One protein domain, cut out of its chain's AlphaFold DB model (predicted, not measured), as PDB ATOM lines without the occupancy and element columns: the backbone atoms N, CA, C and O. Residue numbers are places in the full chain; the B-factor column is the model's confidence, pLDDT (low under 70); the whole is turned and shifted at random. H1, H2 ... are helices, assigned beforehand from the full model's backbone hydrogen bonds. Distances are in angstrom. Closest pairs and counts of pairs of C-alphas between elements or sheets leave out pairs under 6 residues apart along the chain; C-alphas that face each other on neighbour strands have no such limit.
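This is residues 2 to 54 of the 132 residues of an uncharacterized protein of Enterococcus saccharolyticus 30_1 (UniProt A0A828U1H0). H1, H2 and the unnamed stretch of residues 2 to 13 form an arch, and H3 folds back beneath it from H2, crossing H2 at a slant. Residues 31 to 36, of which 31 belongs to H2, stick out at the turn. The printed part has 53 residues with three named helices, H1, H2, H3 in chain order, and no named strand; the class is all helix, though under half of the residues are in named elements. It is compact, radius of gyration of the C-alphas 11.0 A, spanning 28 by 22 by 18 A.

H2, residues 23 to 31, and H3, residues 38 to 46, touch, closest at the C-alphas of Met 29 and Ile 42, 6.8 A apart. They run opposite ways at a steep tilt of 51 degrees. H1, residues 14 to 20, is apart from both. In H1, H2 and H3 every O i to N i+4 pair is within hydrogen-bond range.

H2 measures 12.3 A from C-alpha 23 at (95.247, -49.969, -196.736), H3 12.5 A to C-alpha 46 at (91.312, -42.695, -204.538), and H1 10.0 A.

The C-alphas farthest apart, Asn 31 and Leu 54, are 29.4 A apart. The printed part has no cut; H1 to H2 is a tight link, H2 to H3 a short one. Residue 2 alone is under pLDDT 70.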
ATOM      1  N   LYS A   2      87.443 -36.901-214.967       65.12
ATOM      2  CA  LYS A   2      88.015 -35.855-215.843       65.12
ATOM      3  C   LYS A   2      89.551 -35.818-215.780       65.12
ATOM      4  O   LYS A   2      90.175 -35.303-216.699       65.12
ATOM      5  N   ASN A   3      90.126 -36.413-214.734       82.25
ATOM      6  CA  ASN A   3      91.525 -36.280-214.328       82.25
ATOM      7  C   ASN A   3      92.259 -37.632-214.315       82.25
ATOM      8  O   ASN A   3      92.967 -37.943-213.365       82.25
ATOM      9  N   TYR A   4      92.052 -38.462-215.340       88.06
ATOM     10  CA  TYR A   4      92.651 -39.796-215.384       88.06
ATOM     11  C   TYR A   4      94.111 -39.743-215.865       88.06
ATOM     12  O   TYR A   4      94.380 -39.234-216.955       88.06
ATOM     13  N   VAL A   5      95.038 -40.293-215.081       92.06
ATOM     14  CA  VAL A   5      96.484 -40.313-215.350       92.06
ATOM     15  C   VAL A   5      97.031 -41.735-215.462       92.06
ATOM     16  O   VAL A   5      96.465 -42.683-214.915       92.06
ATOM     17  N   ASN A   6      98.161 -41.889-216.155       93.94
ATOM     18  CA  ASN A   6      98.891 -43.155-216.191       93.94
ATOM     19  C   ASN A   6      99.675 -43.385-214.888       93.94
ATOM     20  O   ASN A   6     100.295 -42.452-214.386       93.94
ATOM     21  N   SER A   7      99.705 -44.623-214.382       94.50
ATOM     22  CA  SER A   7     100.401 -44.973-213.132       94.50
ATOM     23  C   SER A   7     101.883 -45.325-213.291       94.50
ATOM     24  O   SER A   7     102.546 -45.595-212.296       94.50
ATOM     25  N   GLY A   8     102.436 -45.295-214.507       94.88
ATOM     26  CA  GLY A   8     103.834 -45.660-214.765       94.88
ATOM     27  C   GLY A   8     104.868 -44.719-214.150       94.88
ATOM     28  O   GLY A   8     105.997 -45.131-213.907       94.88
ATOM     29  N   VAL A   9     104.490 -43.467-213.874       96.88
ATOM     30  CA  VAL A   9     105.322 -42.508-213.137       96.88
ATOM     31  C   VAL A   9     104.432 -41.725-212.183       96.88
ATOM     32  O   VAL A   9     103.577 -40.953-212.617       96.88
ATOM     33  N   ILE A  10     104.648 -41.915-210.883       96.06
ATOM     34  CA  ILE A  10     103.945 -41.204-209.816       96.06
ATOM     35  C   ILE A  10     104.973 -40.730-208.794       96.06
ATOM     36  O   ILE A  10     105.815 -41.504-208.340       96.06
ATOM     37  N   LEU A  11     104.873 -39.461-208.399       96.06
ATOM     38  CA  LEU A  11     105.588 -38.924-207.250       96.06
ATOM     39  C   LEU A  11     104.622 -38.825-206.069       96.06
ATOM     40  O   LEU A  11     103.721 -37.987-206.064       96.06
ATOM     41  N   PHE A  12     104.812 -39.679-205.067       96.44
ATOM     42  CA  PHE A  12     103.980 -39.671-203.868       96.44
ATOM     43  C   PHE A  12     104.507 -38.680-202.831       96.44
ATOM     44  O   PHE A  12     105.656 -38.771-202.396       96.44
ATOM     45  N   ASN A  13     103.626 -37.808-202.342       97.00
ATOM     46  CA  ASN A  13     103.778 -37.282-200.990       97.00
ATOM     47  C   ASN A  13     103.307 -38.371-200.017       97.00
ATOM     48  O   ASN A  13     102.110 -38.523-199.783       97.00
ATOM     49  N   VAL A  14     104.254 -39.157-199.503       96.62
ATOM     50  CA  VAL A  14     103.972 -40.358-198.701       96.62
ATOM     51  C   VAL A  14     103.215 -40.026-197.415       96.62
ATOM     52  O   VAL A  14     102.291 -40.747-197.051       96.62
ATOM     53  N   GLU A  15     103.565 -38.929-196.744       97.12
ATOM     54  CA  GLU A  15     102.888 -38.508-195.513       97.12
ATOM     55  C   GLU A  15     101.417 -38.177-195.783       97.12
ATOM     56  O   GLU A  15     100.521 -38.726-195.143       97.12
ATOM     57  N   THR A  16     101.152 -37.334-196.784       96.06
ATOM     58  CA  THR A  16      99.781 -36.990-197.178       96.06
ATOM     59  C   THR A  16      99.011 -38.215-197.665       96.06
ATOM     60  O   THR A  16      97.863 -38.406-197.269       96.06
ATOM     61  N   TYR A  17      99.638 -39.073-198.473       96.00
ATOM     62  CA  TYR A  17      99.016 -40.292-198.986       96.00
ATOM     63  C   TYR A  17      98.561 -41.217-197.852       96.00
ATOM     64  O   TYR A  17      97.397 -41.612-197.817       96.00
ATOM     65  N   ASN A  18      99.439 -41.490-196.882       95.38
ATOM     66  CA  ASN A  18      99.135 -42.364-195.748       95.38
ATOM     67  C   ASN A  18      98.049 -41.793-194.821       95.38
ATOM     68  O   ASN A  18      97.336 -42.558-194.176       95.38
ATOM     69  N   ASN A  19      97.911 -40.464-194.755       95.62
ATOM     70  CA  ASN A  19      96.865 -39.806-193.971       95.62
ATOM     71  C   ASN A  19      95.492 -39.831-194.664       95.62
ATOM     72  O   ASN A  19      94.467 -39.839-193.985       95.62
ATOM     73  N   LEU A  20      95.458 -39.823-196.000       95.00
ATOM     74  CA  LEU A  20      94.218 -39.768-196.782       95.00
ATOM     75  C   LEU A  20      93.675 -41.153-197.143       95.00
ATOM     76  O   LEU A  20      92.461 -41.355-197.173       95.00
ATOM     77  N   ILE A  21      94.558 -42.104-197.446       95.75
ATOM     78  CA  ILE A  21      94.193 -43.385-198.045       95.75
ATOM     79  C   ILE A  21      94.647 -44.519-197.133       95.75
ATOM     80  O   ILE A  21      95.832 -44.708-196.869       95.75
ATOM     81  N   THR A  22      93.686 -45.322-196.676       95.69
ATOM     82  CA  THR A  22      93.968 -46.477-195.819       95.69
ATOM     83  C   THR A  22      94.178 -47.747-196.635       95.69
ATOM     84  O   THR A  22      93.530 -47.968-197.662       95.69
ATOM     85  N   THR A  23      95.017 -48.652-196.127       95.62
ATOM     86  CA  THR A  23      95.247 -49.969-196.736       95.62
ATOM     87  C   THR A  23      93.954 -50.766-196.908       95.62
ATOM     88  O   THR A  23      93.743 -51.368-197.956       95.62
ATOM     89  N   ASN A  24      93.048 -50.727-195.924       97.31
ATOM     90  CA  ASN A  24      91.764 -51.430-196.006       97.31
ATOM     91  C   ASN A  24      90.916 -50.947-197.186       97.31
ATOM     92  O   ASN A  24      90.274 -51.766-197.840       97.31
ATOM     93  N   LYS A  25      90.946 -49.643-197.492       96.12
ATOM     94  CA  LYS A  25      90.199 -49.101-198.628       96.12
ATOM     95  C   LYS A  25      90.760 -49.584-199.964       96.12
ATOM     96  O   LYS A  25      89.994 -49.935-200.858       96.12
ATOM     97  N   ILE A  26      92.085 -49.647-200.080       95.88
ATOM     98  CA  ILE A  26      92.760 -50.197-201.262       95.88
ATOM     99  C   ILE A  26      92.366 -51.670-201.445       95.88
ATOM    100  O   ILE A  26      91.961 -52.065-202.536       95.88
ATOM    101  N   LEU A  27      92.428 -52.470-200.374       96.56
ATOM    102  CA  LEU A  27      92.075 -53.893-200.409       96.56
ATOM    103  C   LEU A  27      90.607 -54.126-200.778       96.56
ATOM    104  O   LEU A  27      90.321 -55.013-201.578       96.56
ATOM    105  N   GLU A  28      89.682 -53.327-200.240       96.81
ATOM    106  CA  GLU A  28      88.266 -53.374-200.618       96.81
ATOM    107  C   GLU A  28      88.103 -53.207-202.134       96.81
ATOM    108  O   GLU A  28      87.470 -54.043-202.774       96.81
ATOM    109  N   MET A  29      88.739 -52.188-202.722       96.50
ATOM    110  CA  MET A  29      88.649 -51.910-204.157       96.50
ATOM    111  C   MET A  29      89.327 -52.973-205.026       96.50
ATOM    112  O   MET A  29      88.799 -53.317-206.081       96.50
ATOM    113  N   ILE A  30      90.468 -53.519-204.595       95.69
ATOM    114  CA  ILE A  30      91.112 -54.647-205.286       95.69
ATOM    115  C   ILE A  30      90.153 -55.845-205.329       95.69
ATOM    116  O   ILE A  30      89.969 -56.450-206.383       95.69
ATOM    117  N   ASN A  31      89.495 -56.147-204.207       95.75
ATOM    118  CA  ASN A  31      88.590 -57.289-204.087       95.75
ATOM    119  C   ASN A  31      87.289 -57.141-204.892       95.75
ATOM    120  O   ASN A  31      86.646 -58.147-205.183       95.75
ATOM    121  N   GLU A  32      86.910 -55.927-205.302       94.94
ATOM    122  CA  GLU A  32      85.809 -55.737-206.255       94.94
ATOM    123  C   GLU A  32      86.118 -56.338-207.636       94.94
ATOM    124  O   GLU A  32      85.190 -56.647-208.380       94.94
ATOM    125  N   ASN A  33      87.407 -56.476-207.988       90.69
ATOM    126  CA  ASN A  33      87.914 -57.131-209.199       90.69
ATOM    127  C   ASN A  33      87.189 -56.735-210.505       90.69
ATOM    128  O   ASN A  33      86.936 -57.562-211.381       90.69
ATOM    129  N   LYS A  34      86.812 -55.456-210.622       94.94
ATOM    130  CA  LYS A  34      85.975 -54.937-211.721       94.94
ATOM    131  C   LYS A  34      86.689 -53.957-212.652       94.94
ATOM    132  O   LYS A  34      86.099 -53.487-213.622       94.94
ATOM    133  N   TYR A  35      87.931 -53.592-212.338       93.62
ATOM    134  CA  TYR A  35      88.669 -52.558-213.060       93.62
ATOM    135  C   TYR A  35      89.499 -53.166-214.189       93.62
ATOM    136  O   TYR A  35      90.298 -54.066-213.954       93.62
ATOM    137  N   GLN A  36      89.354 -52.634-215.406       90.44
ATOM    138  CA  GLN A  36      90.167 -53.047-216.555       90.44
ATOM    139  C   GLN A  36      91.659 -52.755-216.332       90.44
ATOM    140  O   GLN A  36      92.506 -53.592-216.627       90.44
ATOM    141  N   TYR A  37      91.974 -51.571-215.800       90.62
ATOM    142  CA  TYR A  37      93.331 -51.183-215.416       90.62
ATOM    143  C   TYR A  37      93.405 -51.158-213.893       90.62
ATOM    144  O   TYR A  37      92.975 -50.175-213.298       90.62
ATOM    145  N   LEU A  38      93.868 -52.248-213.285       92.38
ATOM    146  CA  LEU A  38      93.735 -52.560-211.856       92.38
ATOM    147  C   LEU A  38      94.173 -51.418-210.918       92.38
ATOM    148  O   LEU A  38      93.371 -50.571-210.522       92.38
ATOM    149  N   ASP A  39      95.451 -51.390-210.567       93.56
ATOM    150  CA  ASP A  39      96.072 -50.425-209.664       93.56
ATOM    151  C   ASP A  39      95.920 -48.987-210.176       93.56
ATOM    152  O   ASP A  39      95.547 -48.098-209.412       93.56
ATOM    153  N   GLN A  40      96.104 -48.764-211.482       95.06
ATOM    154  CA  GLN A  40      95.968 -47.441-212.090       95.06
ATOM    155  C   GLN A  40      94.583 -46.836-211.853       95.06
ATOM    156  O   GLN A  40      94.470 -45.667-211.481       95.06
ATOM    157  N   THR A  41      93.509 -47.602-212.065       95.62
ATOM    158  CA  THR A  41      92.145 -47.085-211.882       95.62
ATOM    159  C   THR A  41      91.844 -46.850-210.413       95.62
ATOM    160  O   THR A  41      91.264 -45.819-210.081       95.62
ATOM    161  N   ILE A  42      92.280 -47.754-209.533       95.56
ATOM    162  CA  ILE A  42      92.112 -47.600-208.086       95.56
ATOM    163  C   ILE A  42      92.809 -46.323-207.599       95.56
ATOM    164  O   ILE A  42      92.191 -45.525-206.900       95.56
ATOM    165  N   LEU A  43      94.051 -46.073-208.026       94.88
ATOM    166  CA  LEU A  43      94.791 -44.856-207.683       94.88
ATOM    167  C   LEU A  43      94.097 -43.591-208.196       94.88
ATOM    168  O   LEU A  43      93.957 -42.632-207.443       94.88
ATOM    169  N   ASN A  44      93.617 -43.601-209.443       95.62
ATOM    170  CA  ASN A  44      92.902 -42.463-210.020       95.62
ATOM    171  C   ASN A  44      91.602 -42.137-209.275       95.62
ATOM    172  O   ASN A  44      91.283 -40.964-209.122       95.62
ATOM    173  N   ILE A  45      90.875 -43.151-208.797       94.88
ATOM    174  CA  ILE A  45      89.661 -42.957-207.994       94.88
ATOM    175  C   ILE A  45      90.021 -42.413-206.609       94.88
ATOM    176  O   ILE A  45      89.453 -41.419-206.170       94.88
ATOM    177  N   LEU A  46      90.966 -43.055-205.915       94.75
ATOM    178  CA  LEU A  46      91.312 -42.695-204.538       94.75
ATOM    179  C   LEU A  46      91.987 -41.325-204.431       94.75
ATOM    180  O   LEU A  46      91.876 -40.677-203.394       94.75
ATOM    181  N   CYS A  47      92.675 -40.886-205.485       94.19
ATOM    182  CA  CYS A  47      93.436 -39.641-205.488       94.19
ATOM    183  C   CYS A  47      92.799 -38.529-206.342       94.19
ATOM    184  O   CYS A  47      93.438 -37.490-206.488       94.19
ATOM    185  N   GLU A  48      91.590 -38.694-206.910       92.31
ATOM    186  CA  GLU A  48      91.025 -37.780-207.935       92.31
ATOM    187  C   GLU A  48      91.110 -36.291-207.548       92.31
ATOM    188  O   GLU A  48      91.451 -35.449-208.381       92.31
ATOM    189  N   GLU A  49      90.858 -35.976-206.275       91.31
ATOM    190  CA  GLU A  49      90.844 -34.607-205.741       91.31
ATOM    191  C   GLU A  49      92.189 -34.147-205.150       91.31
ATOM    192  O   GLU A  49      92.338 -32.988-204.777       91.31
ATOM    193  N   SER A  50      93.176 -35.041-205.045       93.00
ATOM    194  CA  SER A  50      94.475 -34.797-204.392       93.00
ATOM    195  C   SER A  50      95.672 -34.988-205.332       93.00
ATOM    196  O   SER A  50      96.807 -35.124-204.876       93.00
ATOM    197  N   MET A  51      95.441 -35.004-206.649       92.25
ATOM    198  CA  MET A  51      96.491 -35.150-207.660       92.25
ATOM    199  C   MET A  51      96.944 -33.813-208.243       92.25
ATOM    200  O   MET A  51      96.150 -32.923-208.536       92.25
ATOM    201  N   THR A  52      98.250 -33.722-208.491       93.69
ATOM    202  CA  THR A  52      98.859 -32.704-209.353       93.69
ATOM    203  C   THR A  52      99.462 -33.396-210.570       93.69
ATOM    204  O   THR A  52     100.090 -34.447-210.440       93.69
ATOM    205  N   PHE A  53      99.268 -32.821-211.756       93.44
ATOM    206  CA  PHE A  53      99.741 -33.413-213.005       93.44
ATOM    207  C   PHE A  53     101.205 -33.070-213.262       93.44
ATOM    208  O   PHE A  53     101.584 -31.899-213.262       93.44
ATOM    209  N   LEU A  54     102.010 -34.097-213.529       94.44
ATOM    210  CA  LEU A  54     103.358 -33.908-214.048       94.44
ATOM    211  C   LEU A  54     103.306 -33.454-215.515       94.44
ATOM    212  O   LEU A  54     102.404 -33.867-216.252       94.44
TER     213      LEU A  54